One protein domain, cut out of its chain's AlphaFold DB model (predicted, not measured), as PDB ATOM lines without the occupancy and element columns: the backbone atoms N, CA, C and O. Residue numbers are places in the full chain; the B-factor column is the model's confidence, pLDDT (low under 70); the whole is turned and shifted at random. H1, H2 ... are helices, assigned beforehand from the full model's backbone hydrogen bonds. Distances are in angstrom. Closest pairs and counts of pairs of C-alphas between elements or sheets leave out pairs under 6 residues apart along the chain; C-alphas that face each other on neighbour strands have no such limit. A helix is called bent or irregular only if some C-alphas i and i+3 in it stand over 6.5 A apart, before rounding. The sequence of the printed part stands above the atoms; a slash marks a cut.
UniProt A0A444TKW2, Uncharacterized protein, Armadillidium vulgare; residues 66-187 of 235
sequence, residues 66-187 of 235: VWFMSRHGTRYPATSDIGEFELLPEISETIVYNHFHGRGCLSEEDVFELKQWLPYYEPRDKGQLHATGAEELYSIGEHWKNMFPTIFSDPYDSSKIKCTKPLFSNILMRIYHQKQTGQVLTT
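AT A GLANCE: This is residues 66 to 187 of the 235 residues of an uncharacterized protein of Armadillidium vulgare (UniProt A0A444TKW2). The model is a long, open shape with a lobe at each end: a helical hairpin of H2 and H3, with H1 leading into H2, makes one lobe, and H4 with H5 packed steeply on it, plus the loops of residues 148 to 165, makes the other. The two lobes are joined by residues 117 to 130, a long link between H3 and H4 with no named helix, while residues 66 to 78, also with no named helix, are the first stretch of the printed part and lead into H1. The printed part has 122 residues, with five named helices in the order H1, H2, H3, H4, H5 and no named strand; the class is all helix, though only 57 of the 122 residues are in named elements, under half. The whole is extended, with a radius of gyration of the C-alphas of 21.1 A, and its outline is a rod spanning 65 by 28 by 20 A.

HOW THE PARTS SIT: After residues 66 to 78 comes H1, residues 79 to 85, which touches no helix and meets H2, residues 88 to 100, only through their tight link. H2 touches H3, residues 108 to 116, and the two form a helical hairpin. Their closest C-alphas, those of Val 96 and Val 111, are 6.1 A apart, and their lines stand at a shallow tilt of 32 degrees, opposite ways. H3 and H4, residues 131 to 147, are apart. H4 touches H5, residues 166 to 176, with 21 pairs of C-alphas within 8 A; the closest are those of Gly 141 and Ile 171, 4.3 A apart. Their lines stand at a steep tilt of 48 degrees, the same way. H1 and H2 are each apart from H4 and H5, and H3 is apart from H5. Residues 162 to 163 form a short parallel pairing with residues 183 to 184. In H2, H3 and H4 every O i to N i+4 pair is within hydrogen-bond range; in H5 it is 5 of 7, and in H1 1 of 3, beside 2 of 4 O i to N i+3 pairs.

IN THESE COORDINATES: H1 begins at C-alpha 79, (-35.647, 19.430, 20.998), and is 10.2 A long; it is irregular, with C-alphas 80 and 83 7.1 A apart. H2 is 18.4 A long and H3 12.5 A. H4, the longest helix, runs 24.4 A from C-alpha 131 at (-48.626, 27.507, 31.404). H5 is 15.1 A long and ends at C-alpha 176, (-54.393, 45.899, 27.535); it is neither bent nor irregular, but only just: C-alphas 167 and 170 are 6.4 A apart.

THE WHOLE: The two C-alphas farthest apart, those of His 101 and Ser 159, are 66.0 A apart. The printed part has no cut. The links H3 to H4, 14 residues, and H4 to H5, 18 residues, are long. The mean pLDDT of the printed part is 82.6; residues 164 to 169 and 178 to 187 are under 70.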
ATOM      1  N   VAL A  66     -41.293  53.902  28.729       87.31
ATOM      2  CA  VAL A  66     -40.732  52.744  29.419       87.31
ATOM      3  C   VAL A  66     -40.037  51.821  28.428       87.31
ATOM      4  O   VAL A  66     -40.566  51.505  27.361       87.31
ATOM      5  N   TRP A  67     -38.831  51.389  28.783       86.75
ATOM      6  CA  TRP A  67     -38.071  50.404  28.025       86.75
ATOM      7  C   TRP A  67     -37.991  49.133  28.846       86.75
ATOM      8  O   TRP A  67     -37.512  49.142  29.976       86.75
ATOM      9  N   PHE A  68     -38.453  48.031  28.268       82.62
ATOM     10  CA  PHE A  68     -38.493  46.755  28.957       82.62
ATOM     11  C   PHE A  68     -37.810  45.678  28.125       82.62
ATOM     12  O   PHE A  68     -38.149  45.453  26.960       82.62
ATOM     13  N   MET A  69     -36.855  44.989  28.744       83.12
ATOM     14  CA  MET A  69     -36.214  43.813  28.179       83.12
ATOM     15  C   MET A  69     -36.540  42.612  29.053       83.12
ATOM     16  O   MET A  69     -36.225  42.592  30.239       83.12
ATOM     17  N   SER A  70     -37.142  41.595  28.444       84.06
ATOM     18  CA  SER A  70     -37.444  40.349  29.131       84.06
ATOM     19  C   SER A  70     -37.095  39.147  28.291       84.06
ATOM     20  O   SER A  70     -37.184  39.162  27.058       84.06
ATOM     21  N   ARG A  71     -36.718  38.082  28.990       87.12
ATOM     22  CA  ARG A  71     -36.645  36.760  28.402       87.12
ATOM     23  C   ARG A  71     -38.065  36.214  28.252       87.12
ATOM     24  O   ARG A  71     -39.052  36.742  28.753       87.12
ATOM     25  N   HIS A  72     -38.164  35.129  27.503       88.00
ATOM     26  CA  HIS A  72     -39.329  34.273  27.592       88.00
ATOM     27  C   HIS A  72     -39.554  33.760  29.019       88.00
ATOM     28  O   HIS A  72     -38.581  33.555  29.743       88.00
ATOM     29  N   GLY A  73     -40.814  33.497  29.372       90.12
ATOM     30  CA  GLY A  73     -41.155  32.754  30.585       90.12
ATOM     31  C   GLY A  73     -40.696  31.297  30.512       90.12
ATOM     32  O   GLY A  73     -40.038  30.877  29.548       90.12
ATOM     33  N   THR A  74     -41.062  30.522  31.523       92.38
ATOM     34  CA  THR A  74     -40.794  29.083  31.611       92.38
ATOM     35  C   THR A  74     -41.292  28.328  30.370       92.38
ATOM     36  O   THR A  74     -42.377  28.584  29.845       92.38
ATOM     37  N   ARG A  75     -40.471  27.408  29.854       90.94
ATOM     38  CA  ARG A  75     -40.738  26.621  28.638       90.94
ATOM     39  C   ARG A  75     -40.545  25.144  28.923       90.94
ATOM     40  O   ARG A  75     -39.719  24.783  29.759       90.94
ATOM     41  N   TYR A  76     -41.224  24.319  28.145       90.75
ATOM     42  CA  TYR A  76     -40.885  22.909  28.029       90.75
ATOM     43  C   TYR A  76     -39.460  22.720  27.471       90.75
ATOM     44  O   TYR A  76     -38.928  23.632  26.815       90.75
ATOM     45  N   PRO A  77     -38.836  21.547  27.699       89.06
ATOM     46  CA  PRO A  77     -37.518  21.221  27.161       89.06
ATOM     47  C   PRO A  77     -37.421  21.450  25.649       89.06
ATOM     48  O   PRO A  77     -38.380  21.243  24.899       89.06
ATOM     49  N   ALA A  78     -36.255  21.912  25.191       86.12
ATOM     50  CA  ALA A  78     -36.001  22.093  23.765       86.12
ATOM     51  C   ALA A  78     -35.763  20.738  23.087       86.12
ATOM     52  O   ALA A  78     -35.410  19.767  23.746       86.12
ATOM     53  N   THR A  79     -35.877  20.673  21.757       81.62
ATOM     54  CA  THR A  79     -35.647  19.430  20.998       81.62
ATOM     55  C   THR A  79     -34.292  18.784  21.289       81.62
ATOM     56  O   THR A  79     -34.209  17.563  21.338       81.62
ATOM     57  N   SER A  80     -33.258  19.597  21.523       79.00
ATOM     58  CA  SER A  80     -31.917  19.136  21.904       79.00
ATOM     59  C   SER A  80     -31.878  18.379  23.229       79.00
ATOM     60  O   SER A  80     -30.994  17.555  23.419       79.00
ATOM     61  N   ASP A  81     -32.822  18.657  24.127       78.31
ATOM     62  CA  ASP A  81     -32.802  18.185  25.510       78.31
ATOM     63  C   ASP A  81     -33.683  16.929  25.676       78.31
ATOM     64  O   ASP A  81     -33.522  16.161  26.615       78.31
ATOM     65  N   ILE A  82     -34.615  16.681  24.750       74.69
ATOM     66  CA  ILE A  82     -35.666  15.659  24.907       74.69
ATOM     67  C   ILE A  82     -35.124  14.239  24.991       74.69
ATOM     68  O   ILE A  82     -35.643  13.457  25.779       74.69
ATOM     69  N   GLY A  83     -34.079  13.917  24.224       73.31
ATOM     70  CA  GLY A  83     -33.477  12.583  24.278       73.31
ATOM     71  C   GLY A  83     -32.935  12.239  25.670       73.31
ATOM     72  O   GLY A  83     -32.981  11.085  26.079       73.31
ATOM     73  N   GLU A  84     -32.480  13.238  26.433       75.19
ATOM     74  CA  GLU A  84     -32.042  13.043  27.819       75.19
ATOM     75  C   GLU A  84     -33.241  12.864  28.767       75.19
ATOM     76  O   GLU A  84     -33.187  12.052  29.690       75.19
ATOM     77  N   PHE A  85     -34.349  13.569  28.519       79.00
ATOM     78  CA  PHE A  85     -35.565  13.483  29.337       79.00
ATOM     79  C   PHE A  85     -36.323  12.160  29.150       79.00
ATOM     80  O   PHE A  85     -36.941  11.669  30.094       79.00
ATOM     81  N   GLU A  86     -36.233  11.534  27.974       78.62
ATOM     82  CA  GLU A  86     -36.832  10.219  27.688       78.62
ATOM     83  C   GLU A  86     -36.230   9.067  28.512       78.62
ATOM     84  O   GLU A  86     -36.799   7.972  28.548       78.62
ATOM     85  N   LEU A  87     -35.091   9.295  29.175       81.81
ATOM     86  CA  LEU A  87     -34.480   8.345  30.104       81.81
ATOM     87  C   LEU A  87     -34.976   8.487  31.541       81.81
ATOM     88  O   LEU A  87     -34.778   7.578  32.344       81.81
ATOM     89  N   LEU A  88     -35.592   9.617  31.890       85.44
ATOM     90  CA  LEU A  88     -35.996   9.888  33.265       85.44
ATOM     91  C   LEU A  88     -36.979   8.847  33.832       85.44
ATOM     92  O   LEU A  88     -36.808   8.500  35.000       85.44
ATOM     93  N   PRO A  89     -37.940   8.287  33.066       86.88
ATOM     94  CA  PRO A  89     -38.774   7.189  33.561       86.88
ATOM     95  C   PRO A  89     -37.960   5.949  33.953       86.88
ATOM     96  O   PRO A  89     -38.142   5.407  35.036       86.88
ATOM     97  N   GLU A  90     -36.991   5.546  33.129       85.25
ATOM     98  CA  GLU A  90     -36.133   4.389  33.419       85.25
ATOM     99  C   GLU A  90     -35.205   4.650  34.620       85.25
ATOM    100  O   GLU A  90     -34.948   3.766  35.444       85.25
ATOM    101  N   ILE A  91     -34.711   5.888  34.751       87.25
ATOM    102  CA  ILE A  91     -33.961   6.336  35.931       87.25
ATOM    103  C   ILE A  91     -34.840   6.231  37.180       87.25
ATOM    104  O   ILE A  91     -34.394   5.674  38.182       87.25
ATOM    105  N   SER A  92     -36.079   6.724  37.109       89.62
ATOM    106  CA  SER A  92     -37.065   6.646  38.191       89.62
ATOM    107  C   SER A  92     -37.297   5.195  38.627       89.62
ATOM    108  O   SER A  92     -37.095   4.864  39.795       89.62
ATOM    109  N   GLU A  93     -37.582   4.290  37.687       89.94
ATOM    110  CA  GLU A  93     -37.766   2.858  37.965       89.94
ATOM    111  C   GLU A  93     -36.533   2.222  38.618       89.94
ATOM    112  O   GLU A  93     -36.649   1.455  39.575       89.94
ATOM    113  N   THR A  94     -35.335   2.574  38.144       89.38
ATOM    114  CA  THR A  94     -34.074   2.077  38.710       89.38
ATOM    115  C   THR A  94     -33.882   2.550  40.152       89.38
ATOM    116  O   THR A  94     -33.452   1.773  41.008       89.38
ATOM    117  N   ILE A  95     -34.206   3.813  40.443       89.62
ATOM    118  CA  ILE A  95     -34.147   4.379  41.794       89.62
ATOM    119  C   ILE A  95     -35.138   3.653  42.712       89.62
ATOM    120  O   ILE A  95     -34.748   3.200  43.790       89.62
ATOM    121  N   VAL A  96     -36.381   3.465  42.262       91.25
ATOM    122  CA  VAL A  96     -37.426   2.734  42.995       91.25
ATOM    123  C   VAL A  96     -36.994   1.291  43.280       91.25
ATOM    124  O   VAL A  96     -37.105   0.820  44.413       91.25
ATOM    125  N   TYR A  97     -36.459   0.584  42.280       92.00
ATOM    126  CA  TYR A  97     -35.952  -0.781  42.436       92.00
ATOM    127  C   TYR A  97     -34.817  -0.859  43.462       92.00
ATOM    128  O   TYR A  97     -34.797  -1.762  44.300       92.00
ATOM    129  N   ASN A  98     -33.870   0.080  43.415       88.88
ATOM    130  CA  ASN A  98     -32.756   0.122  44.360       88.88
ATOM    131  C   ASN A  98     -33.246   0.341  45.794       88.88
ATOM    132  O   ASN A  98     -32.825  -0.407  46.677       88.88
ATOM    133  N   HIS A  99     -34.186   1.269  45.997       89.88
ATOM    134  CA  HIS A  99     -34.796   1.525  47.303       89.88
ATOM    135  C   HIS A  99     -35.417   0.262  47.905       89.88
ATOM    136  O   HIS A  99     -35.084  -0.121  49.025       89.88
ATOM    137  N   PHE A 100     -36.220  -0.466  47.123       90.06
ATOM    138  CA  PHE A 100     -36.834  -1.727  47.558       90.06
ATOM    139  C   PHE A 100     -35.830  -2.814  47.971       90.06
ATOM    140  O   PHE A 100     -36.177  -3.718  48.725       90.06
ATOM    141  N   HIS A 101     -34.587  -2.731  47.495       91.12
ATOM    142  CA  HIS A 101     -33.508  -3.660  47.837       91.12
ATOM    143  C   HIS A 101     -32.588  -3.113  48.940       91.12
ATOM    144  O   HIS A 101     -31.460  -3.584  49.084       91.12
ATOM    145  N   GLY A 102     -33.032  -2.096  49.685       86.88
ATOM    146  CA  GLY A 102     -32.257  -1.475  50.759       86.88
ATOM    147  C   GLY A 102     -31.035  -0.698  50.263       86.88
ATOM    148  O   GLY A 102     -30.061  -0.561  50.998       86.88
ATOM    149  N   ARG A 103     -31.045  -0.230  49.005       87.12
ATOM    150  CA  ARG A 103     -29.951   0.547  48.404       87.12
ATOM    151  C   ARG A 103     -30.393   1.989  48.170       87.12
ATOM    152  O   ARG A 103     -31.230   2.245  47.311       87.12
ATOM    153  N   GLY A 104     -29.757   2.927  48.866       82.31
ATOM    154  CA  GLY A 104     -30.030   4.361  48.748       82.31
ATOM    155  C   GLY A 104     -30.449   4.982  50.078       82.31
ATOM    156  O   GLY A 104     -30.391   4.331  51.114       82.31
ATOM    157  N   CYS A 105     -30.833   6.257  50.026       84.06
ATOM    158  CA  CYS A 105     -31.187   7.067  51.197       84.06
ATOM    159  C   CYS A 105     -32.525   7.800  51.033       84.06
ATOM    160  O   CYS A 105     -32.799   8.739  51.775       84.06
ATOM    161  N   LEU A 106     -33.322   7.426  50.029       85.06
ATOM    162  CA  LEU A 106     -34.637   8.024  49.834       85.06
ATOM    163  C   LEU A 106     -35.590   7.548  50.930       85.06
ATOM    164  O   LEU A 106     -35.493   6.417  51.406       85.06
ATOM    165  N   SER A 107     -36.505   8.419  51.335       86.75
ATOM    166  CA  SER A 107     -37.615   8.041  52.201       86.75
ATOM    167  C   SER A 107     -38.704   7.315  51.405       86.75
ATOM    168  O   SER A 107     -38.771   7.404  50.178       86.75
ATOM    169  N   GLU A 108     -39.596   6.614  52.106       88.94
ATOM    170  CA  GLU A 108     -40.779   6.003  51.479       88.94
ATOM    171  C   GLU A 108     -41.657   7.038  50.759       88.94
ATOM    172  O   GLU A 108     -42.255   6.736  49.727       88.94
ATOM    173  N   GLU A 109     -41.706   8.267  51.277       88.88
ATOM    174  CA  GLU A 109     -42.430   9.386  50.673       88.88
ATOM    175  C   GLU A 109     -41.793   9.809  49.343       88.88
ATOM    176  O   GLU A 109     -42.492   9.866  48.336       88.88
ATOM    177  N   ASP A 110     -40.466   9.984  49.301       87.31
ATOM    178  CA  ASP A 110     -39.753  10.340  48.063       87.31
ATOM    179  C   ASP A 110     -39.975   9.279  46.973       87.31
ATOM    180  O   ASP A 110     -40.167   9.583  45.797       87.31
ATOM    181  N   VAL A 111     -39.970   8.001  47.361       91.00
ATOM    182  CA  VAL A 111     -40.195   6.870  46.451       91.00
ATOM    183  C   VAL A 111     -41.644   6.814  45.988       91.00
ATOM    184  O   VAL A 111     -41.906   6.469  44.833       91.00
ATOM    185  N   PHE A 112     -42.593   7.133  46.866       90.81
ATOM    186  CA  PHE A 112     -43.997   7.246  46.499       90.81
ATOM    187  C   PHE A 112     -44.204   8.357  45.466       90.81
ATOM    188  O   PHE A 112     -44.789   8.090  44.418       90.81
ATOM    189  N   GLU A 113     -43.668   9.555  45.700       89.44
ATOM    190  CA  GLU A 113     -43.735  10.669  44.747       89.44
ATOM    191  C   GLU A 113     -43.080  10.311  43.411       89.44
ATOM    192  O   GLU A 113     -43.674  10.505  42.349       89.44
ATOM    193  N   LEU A 114     -41.893   9.704  43.452       89.56
ATOM    194  CA  LEU A 114     -41.149   9.312  42.260       89.56
ATOM    195  C   LEU A 114     -41.885   8.252  41.416       89.56
ATOM    196  O   LEU A 114     -41.793   8.280  40.190       89.56
ATOM    197  N   LYS A 115     -42.657   7.353  42.045       88.88
ATOM    198  CA  LYS A 115     -43.530   6.390  41.344       88.88
ATOM    199  C   LYS A 115     -44.721   7.046  40.656       88.88
ATOM    200  O   LYS A 115     -45.193   6.526  39.651       88.88
ATOM    201  N   GLN A 116     -45.245   8.129  41.228       87.88
ATOM    202  CA  GLN A 116     -46.349   8.888  40.634       87.88
ATOM    203  C   GLN A 116     -45.853   9.888  39.581       87.88
ATOM    204  O   GLN A 116     -46.641  10.395  38.784       87.88
ATOM    205  N   TRP A 117     -44.552  10.184  39.575       87.31
ATOM    206  CA  TRP A 117     -43.955  11.126  38.648       87.31
ATOM    207  C   TRP A 117     -43.951  10.585  37.214       87.31
ATOM    208  O   TRP A 117     -43.405   9.522  36.921       87.31
ATOM    209  N   LEU A 118     -44.512  11.374  36.298       79.25
ATOM    210  CA  LEU A 118     -44.453  11.141  34.860       79.25
ATOM    211  C   LEU A 118     -43.984  12.424  34.166       79.25
ATOM    212  O   LEU A 118     -44.542  13.494  34.429       79.25
ATOM    213  N   PRO A 119     -43.001  12.354  33.250       74.69
ATOM    214  CA  PRO A 119     -42.653  13.497  32.424       74.69
ATOM    215  C   PRO A 119     -43.795  13.736  31.435       74.69
ATOM    216  O   PRO A 119     -43.893  13.070  30.406       74.69
ATOM    217  N   TYR A 120     -44.684  14.673  31.753       73.25
ATOM    218  CA  TYR A 120     -45.781  15.023  30.862       73.25
ATOM    219  C   TYR A 120     -45.380  16.188  29.955       73.25
ATOM    220  O   TYR A 120     -45.365  17.349  30.361       73.25
ATOM    221  N   TYR A 121     -45.032  15.858  28.714       81.25
ATOM    222  CA  TYR A 121     -45.019  16.790  27.593       81.25
ATOM    223  C   TYR A 121     -45.276  16.011  26.303       81.25
ATOM    224  O   TYR A 121     -44.765  14.910  26.096       81.25
ATOM    225  N   GLU A 122     -46.068  16.580  25.411       83.00
ATOM    226  CA  GLU A 122     -46.325  16.004  24.102       83.00
ATOM    227  C   GLU A 122     -45.266  16.459  23.085       83.00
ATOM    228  O   GLU A 122     -44.611  17.493  23.254       83.00
ATOM    229  N   PRO A 123     -45.114  15.766  21.943       81.06
ATOM    230  CA  PRO A 123     -44.229  16.228  20.878       81.06
ATOM    231  C   PRO A 123     -44.533  17.639  20.351       81.06
ATOM    232  O   PRO A 123     -43.650  18.273  19.775       81.06
ATOM    233  N   ARG A 124     -45.755  18.148  20.550       85.44
ATOM    234  CA  ARG A 124     -46.122  19.537  20.226       85.44
ATOM    235  C   ARG A 124     -45.603  20.560  21.239       85.44
ATOM    236  O   ARG A 124     -45.432  21.720  20.880       85.44
ATOM    237  N   ASP A 125     -45.305  20.135  22.464       87.88
ATOM    238  CA  ASP A 125     -44.889  21.012  23.559       87.88
ATOM    239  C   ASP A 125     -43.408  21.374  23.486       87.88
ATOM    240  O   ASP A 125     -42.956  22.277  24.182       87.88
ATOM    241  N   LYS A 126     -42.635  20.726  22.609       87.81
ATOM    242  CA  LYS A 126     -41.181  20.899  22.482       87.81
ATOM    243  C   LYS A 126     -40.794  22.366  22.321       87.81
ATOM    244  O   LYS A 126     -41.121  23.025  21.332       87.81
ATOM    245  N   GLY A 127     -40.078  22.880  23.318       86.56
ATOM    246  CA  GLY A 127     -39.681  24.275  23.400       86.56
ATOM    247  C   GLY A 127     -40.849  25.261  23.431       86.56
ATOM    248  O   GLY A 127     -40.608  26.441  23.219       86.56
ATOM    249  N   GLN A 128     -42.096  24.863  23.658       89.31
ATOM    250  CA  GLN A 128     -43.219  25.796  23.785       89.31
ATOM    251  C   GLN A 128     -43.222  26.475  25.154       89.31
ATOM    252  O   GLN A 128     -42.549  26.042  26.091       89.31
ATOM    253  N   LEU A 129     -43.940  27.595  25.248       90.06
ATOM    254  CA  LEU A 129     -44.161  28.275  26.521       90.06
ATOM    255  C   LEU A 129     -45.038  27.390  27.418       90.06
ATOM    256  O   LEU A 129     -46.099  26.951  26.985       90.06
ATOM    257  N   HIS A 130     -44.587  27.144  28.645       91.75
ATOM    258  CA  HIS A 130     -45.362  26.425  29.653       91.75
ATOM    259  C   HIS A 130     -46.486  27.323  30.198       91.75
ATOM    260  O   HIS A 130     -46.359  28.548  30.153       91.75
ATOM    261  N   ALA A 131     -47.544  26.742  30.772       91.19
ATOM    262  CA  ALA A 131     -48.626  27.507  31.404       91.19
ATOM    263  C   ALA A 131     -48.094  28.454  32.497       91.19
ATOM    264  O   ALA A 131     -48.327  29.659  32.430       91.19
ATOM    265  N   THR A 132     -47.240  27.947  33.392       91.31
ATOM    266  CA  THR A 132     -46.499  28.761  34.376       91.31
ATOM    267  C   THR A 132     -45.716  29.890  33.709       91.31
ATOM    268  O   THR A 132     -45.717  31.014  34.186       91.31
ATOM    269  N   GLY A 133     -45.093  29.633  32.556       92.38
ATOM    270  CA  GLY A 133     -44.381  30.666  31.806       92.38
ATOM    271  C   GLY A 133     -45.293  31.766  31.269       92.38
ATOM    272  O   GLY A 133     -44.874  32.919  31.162       92.38
ATOM    273  N   ALA A 134     -46.539  31.439  30.928       90.19
ATOM    274  CA  ALA A 134     -47.541  32.434  30.567       90.19
ATOM    275  C   ALA A 134     -47.976  33.256  31.790       90.19
ATOM    276  O   ALA A 134     -48.040  34.480  31.685       90.19
ATOM    277  N   GLU A 135     -48.195  32.616  32.939       91.88
ATOM    278  CA  GLU A 135     -48.536  33.279  34.208       91.88
ATOM    279  C   GLU A 135     -47.421  34.206  34.708       91.88
ATOM    280  O   GLU A 135     -47.691  35.323  35.146       91.88
ATOM    281  N   GLU A 136     -46.158  33.801  34.579       92.38
ATOM    282  CA  GLU A 136     -44.996  34.641  34.892       92.38
ATOM    283  C   GLU A 136     -45.009  35.929  34.060       92.38
ATOM    284  O   GLU A 136     -44.906  37.035  34.593       92.38
ATOM    285  N   LEU A 137     -45.187  35.797  32.742       90.69
ATOM    286  CA  LEU A 137     -45.263  36.935  31.824       90.69
ATOM    287  C   LEU A 137     -46.495  37.812  32.092       90.69
ATOM    288  O   LEU A 137     -46.432  39.032  31.941       90.69
ATOM    289  N   TYR A 138     -47.597  37.201  32.515       90.19
ATOM    290  CA  TYR A 138     -48.808  37.897  32.923       90.19
ATOM    291  C   TYR A 138     -48.582  38.743  34.179       90.19
ATOM    292  O   TYR A 138     -48.865  39.940  34.173       90.19
ATOM    293  N   SER A 139     -48.003  38.151  35.227       91.00
ATOM    294  CA  SER A 139     -47.661  38.842  36.476       91.00
ATOM    295  C   SER A 139     -46.686  39.997  36.238       91.00
ATOM    296  O   SER A 139     -46.837  41.071  36.816       91.00
ATOM    297  N   ILE A 140     -45.728  39.819  35.323       90.44
ATOM    298  CA  ILE A 140     -44.849  40.899  34.868       90.44
ATOM    299  C   ILE A 140     -45.677  42.035  34.250       90.44
ATOM    300  O   ILE A 140     -45.515  43.183  34.652       90.44
ATOM    301  N   GLY A 141     -46.579  41.745  33.308       89.31
ATOM    302  CA  GLY A 141     -47.421  42.774  32.687       89.31
ATOM    303  C   GLY A 141     -48.298  43.529  33.688       89.31
ATOM    304  O   GLY A 141     -48.404  44.751  33.612       89.31
ATOM    305  N   GLU A 142     -48.869  42.827  34.667       89.69
ATOM    306  CA  GLU A 142     -49.610  43.448  35.769       89.69
ATOM    307  C   GLU A 142     -48.733  44.385  36.596       89.69
ATOM    308  O   GLU A 142     -49.124  45.515  36.877       89.69
ATOM    309  N   HIS A 143     -47.535  43.930  36.960       89.50
ATOM    310  CA  HIS A 143     -46.600  44.733  37.731       89.50
ATOM    311  C   HIS A 143     -46.258  46.045  37.013       89.50
ATOM    312  O   HIS A 143     -46.349  47.107  37.624       89.50
ATOM    313  N   TRP A 144     -45.951  45.994  35.712       88.94
ATOM    314  CA  TRP A 144     -45.654  47.194  34.923       88.94
ATOM    315  C   TRP A 144     -46.862  48.122  34.775       88.94
ATOM    316  O   TRP A 144     -46.697  49.334  34.891       88.94
ATOM    317  N   LYS A 145     -48.073  47.581  34.583       89.25
ATOM    318  CA  LYS A 145     -49.306  48.386  34.551       89.25
ATOM    319  C   LYS A 145     -49.531  49.130  35.869       89.25
ATOM    320  O   LYS A 145     -49.890  50.301  35.852       89.25
ATOM    321  N   ASN A 146     -49.287  48.460  36.994       88.06
ATOM    322  CA  ASN A 146     -49.449  49.044  38.324       88.06
ATOM    323  C   ASN A 146     -48.339  50.043  38.674       88.06
ATOM    324  O   ASN A 146     -48.582  50.968  39.442       88.06
ATOM    325  N   MET A 147     -47.130  49.844  38.146       87.25
ATOM    326  CA  MET A 147     -45.993  50.734  38.382       87.25
ATOM    327  C   MET A 147     -46.059  52.001  37.521       87.25
ATOM    328  O   MET A 147     -45.672  53.061  37.991       87.25
ATOM    329  N   PHE A 148     -46.587  51.907  36.296       89.62
ATOM    330  CA  PHE A 148     -46.660  53.023  35.344       89.62
ATOM    331  C   PHE A 148     -48.079  53.222  34.796       89.62
ATOM    332  O   PHE A 148     -48.305  53.105  33.585       89.62
ATOM    333  N   PRO A 149     -49.067  53.514  35.661       88.12
ATOM    334  CA  PRO A 149     -50.459  53.631  35.241       88.12
ATOM    335  C   PRO A 149     -50.671  54.766  34.231       88.12
ATOM    336  O   PRO A 149     -51.542  54.652  33.380       88.12
ATOM    337  N   THR A 150     -49.859  55.824  34.284       88.25
ATOM    338  CA  THR A 150     -49.879  56.968  33.355       88.25
ATOM    339  C   THR A 150     -49.484  56.581  31.930       88.25
ATOM    340  O   THR A 150     -50.082  57.071  30.980       88.25
ATOM    341  N   ILE A 151     -48.517  55.671  31.772       88.56
ATOM    342  CA  ILE A 151     -48.063  55.176  30.463       88.56
ATOM    343  C   ILE A 151     -49.073  54.188  29.865       88.56
ATOM    344  O   ILE A 151     -49.253  54.140  28.649       88.56
ATOM    345  N   PHE A 152     -49.708  53.374  30.711       87.75
ATOM    346  CA  PHE A 152     -50.566  52.259  30.296       87.75
ATOM    347  C   PHE A 152     -52.074  52.529  30.461       87.75
ATOM    348  O   PHE A 152     -52.869  51.588  30.413       87.75
ATOM    349  N   SER A 153     -52.470  53.785  30.683       84.31
ATOM    350  CA  SER A 153     -53.870  54.222  30.813       84.31
ATOM    351  C   SER A 153     -54.584  54.324  29.466       84.31
ATOM    352  O   SER A 153     -55.781  54.045  29.386       84.31
ATOM    353  N   ASP A 154     -53.855  54.710  28.418       82.38
ATOM    354  CA  ASP A 154     -54.383  54.828  27.063       82.38
ATOM    355  C   ASP A 154     -54.800  53.453  26.507       82.38
ATOM    356  O   ASP A 154     -54.154  52.434  26.783       82.38
ATOM    357  N   PRO A 155     -55.838  53.395  25.650       83.06
ATOM    358  CA  PRO A 155     -56.107  52.214  24.842       83.06
ATOM    359  C   PRO A 155     -54.873  51.789  24.038       83.06
ATOM    360  O   PRO A 155     -54.049  52.615  23.640       83.06
ATOM    361  N   TYR A 156     -54.769  50.488  23.760       82.44
ATOM    362  CA  TYR A 156     -53.660  49.944  22.983       82.44
ATOM    363  C   TYR A 156     -53.497  50.668  21.637       82.44
ATOM    364  O   TYR A 156     -54.415  50.690  20.817       82.44
ATOM    365  N   ASP A 157     -52.290  51.176  21.389       81.31
ATOM    366  CA  ASP A 157     -51.885  51.772  20.118       81.31
ATOM    367  C   ASP A 157     -50.590  51.108  19.630       81.31
ATOM    368  O   ASP A 157     -49.513  51.259  20.217       81.31
ATOM    369  N   SER A 158     -50.686  50.370  18.521       76.31
ATOM    370  CA  SER A 158     -49.548  49.660  17.926       76.31
ATOM    371  C   SER A 158     -48.410  50.580  17.471       76.31
ATOM    372  O   SER A 158     -47.278  50.116  17.343       76.31
ATOM    373  N   SER A 159     -48.674  51.872  17.242       77.69
ATOM    374  CA  SER A 159     -47.646  52.852  16.868       77.69
ATOM    375  C   SER A 159     -46.765  53.259  18.057       77.69
ATOM    376  O   SER A 159     -45.576  53.544  17.885       77.69
ATOM    377  N   LYS A 160     -47.324  53.215  19.275       78.12
ATOM    378  CA  LYS A 160     -46.629  53.525  20.532       78.12
ATOM    379  C   LYS A 160     -45.852  52.326  21.087       78.12
ATOM    380  O   LYS A 160     -44.963  52.503  21.918       78.12
ATOM    381  N   ILE A 161     -46.141  51.106  20.619       78.19
ATOM    382  CA  ILE A 161     -45.604  49.859  21.185       78.19
ATOM    383  C   ILE A 161     -44.686  49.143  20.190       78.19
ATOM    384  O   ILE A 161     -45.118  48.543  19.203       78.19
ATOM    385  N   LYS A 162     -43.389  49.136  20.510       77.06
ATOM    386  CA  LYS A 162     -42.349  48.442  19.742       77.06
ATOM    387  C   LYS A 162     -41.865  47.216  20.507       77.06
ATOM    388  O   LYS A 162     -41.411  47.329  21.642       77.06
ATOM    389  N   CYS A 163     -41.931  46.041  19.886       72.81
ATOM    390  CA  CYS A 163     -41.585  44.771  20.529       72.81
ATOM    391  C   CYS A 163     -40.729  43.921  19.601       72.81
ATOM    392  O   CYS A 163     -40.787  44.047  18.393       72.81
ATOM    393  N   THR A 164     -39.920  43.019  20.133       60.56
ATOM    394  CA  THR A 164     -38.951  42.271  19.315       60.56
ATOM    395  C   THR A 164     -39.416  40.853  18.957       60.56
ATOM    396  O   THR A 164     -38.826  40.247  18.063       60.56
ATOM    397  N   LYS A 165     -40.474  40.311  19.598       66.94
ATOM    398  CA  LYS A 165     -41.051  38.969  19.331       66.94
ATOM    399  C   LYS A 165     -42.535  38.829  19.738       66.94
ATOM    400  O   LYS A 165     -42.968  39.546  20.638       66.94
ATOM    401  N   PRO A 166     -43.276  37.825  19.207       57.69
ATOM    402  CA  PRO A 166     -44.673  37.532  19.575       57.69
ATOM    403  C   PRO A 166     -44.889  37.171  21.046       57.69
ATOM    404  O   PRO A 166     -46.000  37.251  21.553       57.69
ATOM    405  N   LEU A 167     -43.833  36.766  21.753       56.47
ATOM    406  CA  LEU A 167     -43.920  36.351  23.150       56.47
ATOM    407  C   LEU A 167     -44.275  37.499  24.113       56.47
ATOM    408  O   LEU A 167     -44.741  37.263  25.223       56.47
ATOM    409  N   PHE A 168     -44.108  38.739  23.649       65.19
ATOM    410  CA  PHE A 168     -44.587  39.943  24.322       65.19
ATOM    411  C   PHE A 168     -46.125  40.006  24.393       65.19
ATOM    412  O   PHE A 168     -46.665  40.772  25.183       65.19
ATOM    413  N   SER A 169     -46.837  39.176  23.621       69.12
ATOM    414  CA  SER A 169     -48.303  39.127  23.618       69.12
ATOM    415  C   SER A 169     -48.904  38.776  24.976       69.12
ATOM    416  O   SER A 169     -49.953  39.318  25.286       69.12
ATOM    417  N   ASN A 170     -48.263  37.949  25.813       77.44
ATOM    418  CA  ASN A 170     -48.801  37.623  27.146       77.44
ATOM    419  C   ASN A 170     -48.664  38.790  28.136       77.44
ATOM    420  O   ASN A 170     -49.585  39.053  28.905       77.44
ATOM    421  N   ILE A 171     -47.556  39.536  28.063       83.31
ATOM    422  CA  ILE A 171     -47.366  40.770  28.839       83.31
ATOM    423  C   ILE A 171     -48.395  41.816  28.397       83.31
ATOM    424  O   ILE A 171     -49.140  42.346  29.218       83.31
ATOM    425  N   LEU A 172     -48.488  42.068  27.085       80.75
ATOM    426  CA  LEU A 172     -49.441  43.031  26.525       80.75
ATOM    427  C   LEU A 172     -50.894  42.615  26.761       80.75
ATOM    428  O   LEU A 172     -51.735  43.485  26.965       80.75
ATOM    429  N   MET A 173     -51.185  41.313  26.793       79.31
ATOM    430  CA  MET A 173     -52.511  40.806  27.132       79.31
ATOM    431  C   MET A 173     -52.916  41.214  28.542       79.31
ATOM    432  O   MET A 173     -54.057  41.616  28.725       79.31
ATOM    433  N   ARG A 174     -52.028  41.163  29.541       83.62
ATOM    434  CA  ARG A 174     -52.395  41.649  30.882       83.62
ATOM    435  C   ARG A 174     -52.516  43.166  30.925       83.62
ATOM    436  O   ARG A 174     -53.416  43.677  31.582       83.62
ATOM    437  N   ILE A 175     -51.650  43.884  30.215       83.44
ATOM    438  CA  ILE A 175     -51.678  45.350  30.215       83.44
ATOM    439  C   ILE A 175     -52.980  45.871  29.576       83.44
ATOM    440  O   ILE A 175     -53.693  46.668  30.188       83.44
ATOM    441  N   TYR A 176     -53.327  45.364  28.391       83.19
ATOM    442  CA  TYR A 176     -54.393  45.899  27.535       83.19
ATOM    443  C   TYR A 176     -55.599  44.966  27.355       83.19
ATOM    444  O   TYR A 176     -56.494  45.273  26.576       83.19
ATOM    445  N   HIS A 177     -55.635  43.821  28.040       76.88
ATOM    446  CA  HIS A 177     -56.711  42.820  27.956       76.88
ATOM    447  C   HIS A 177     -56.956  42.250  26.546       76.88
ATOM    448  O   HIS A 177     -58.021  41.702  26.268       76.88
ATOM    449  N   GLN A 178     -55.963  42.321  25.654       66.75
ATOM    450  CA  GLN A 178     -56.075  41.837  24.279       66.75
ATOM    451  C   GLN A 178     -54.774  41.171  23.820       66.75
ATOM    452  O   GLN A 178     -53.677  41.640  24.127       66.75
ATOM    453  N   LYS A 179     -54.875  40.070  23.058       62.84
ATOM    454  CA  LYS A 179     -53.713  39.509  22.352       62.84
ATOM    455  C   LYS A 179     -53.262  40.516  21.307       62.84
ATOM    456  O   LYS A 179     -53.938  40.701  20.303       62.84
ATOM    457  N   GLN A 180     -52.125  41.143  21.564       63.81
ATOM    458  CA  GLN A 180     -51.581  42.181  20.704       63.81
ATOM    459  C   GLN A 180     -50.198  41.803  20.189       63.81
ATOM    460  O   GLN A 180     -49.411  41.137  20.870       63.81
ATOM    461  N   THR A 181     -49.893  42.264  18.981       58.38
ATOM    462  CA  THR A 181     -48.566  42.176  18.372       58.38
ATOM    463  C   THR A 181     -48.067  43.592  18.118       58.38
ATOM    464  O   THR A 181     -48.595  44.280  17.253       58.38
ATOM    465  N   GLY A 182     -47.067  44.042  18.880       59.12
ATOM    466  CA  GLY A 182     -46.383  45.307  18.589       59.12
ATOM    467  C   GLY A 182     -45.570  45.233  17.293       59.12
ATOM    468  O   GLY A 182     -45.308  44.143  16.772       59.12
ATOM    469  N   GLN A 183     -45.118  46.385  16.795       63.12
ATOM    470  CA  GLN A 183     -44.223  46.438  15.636       63.12
ATOM    471  C   GLN A 183     -42.943  45.638  15.927       63.12
ATOM    472  O   GLN A 183     -42.239  45.940  16.894       63.12
ATOM    473  N   VAL A 184     -42.647  44.624  15.102       65.31
ATOM    474  CA  VAL A 184     -41.544  43.680  15.345       65.31
ATOM    475  C   VAL A 184     -40.186  44.296  14.997       65.31
ATOM    476  O   VAL A 184     -39.833  44.448  13.831       65.31
ATOM    477  N   LEU A 185     -39.373  44.576  16.015       65.81
ATOM    478  CA  LEU A 185     -37.968  44.957  15.873       65.81
ATOM    479  C   LEU A 185     -37.096  43.690  15.798       65.81
ATOM    480  O   LEU A 185     -36.673  43.136  16.812       65.81
ATOM    481  N   THR A 186     -36.826  43.189  14.595       59.16
ATOM    482  CA  THR A 186     -36.119  41.905  14.399       59.16
ATOM    483  C   THR A 186     -34.612  41.971  14.682       59.16
ATOM    484  O   THR A 186     -33.989  40.943  14.951       59.16
ATOM    485  N   THR A 187     -34.008  43.163  14.669       60.25
ATOM    486  CA  THR A 187     -32.542  43.313  14.616       60.25
ATOM    487  C   THR A 187     -31.837  43.239  15.979       60.25
ATOM    488  O   THR A 187     -30.676  42.839  16.027       60.25
TER     489      THR A 187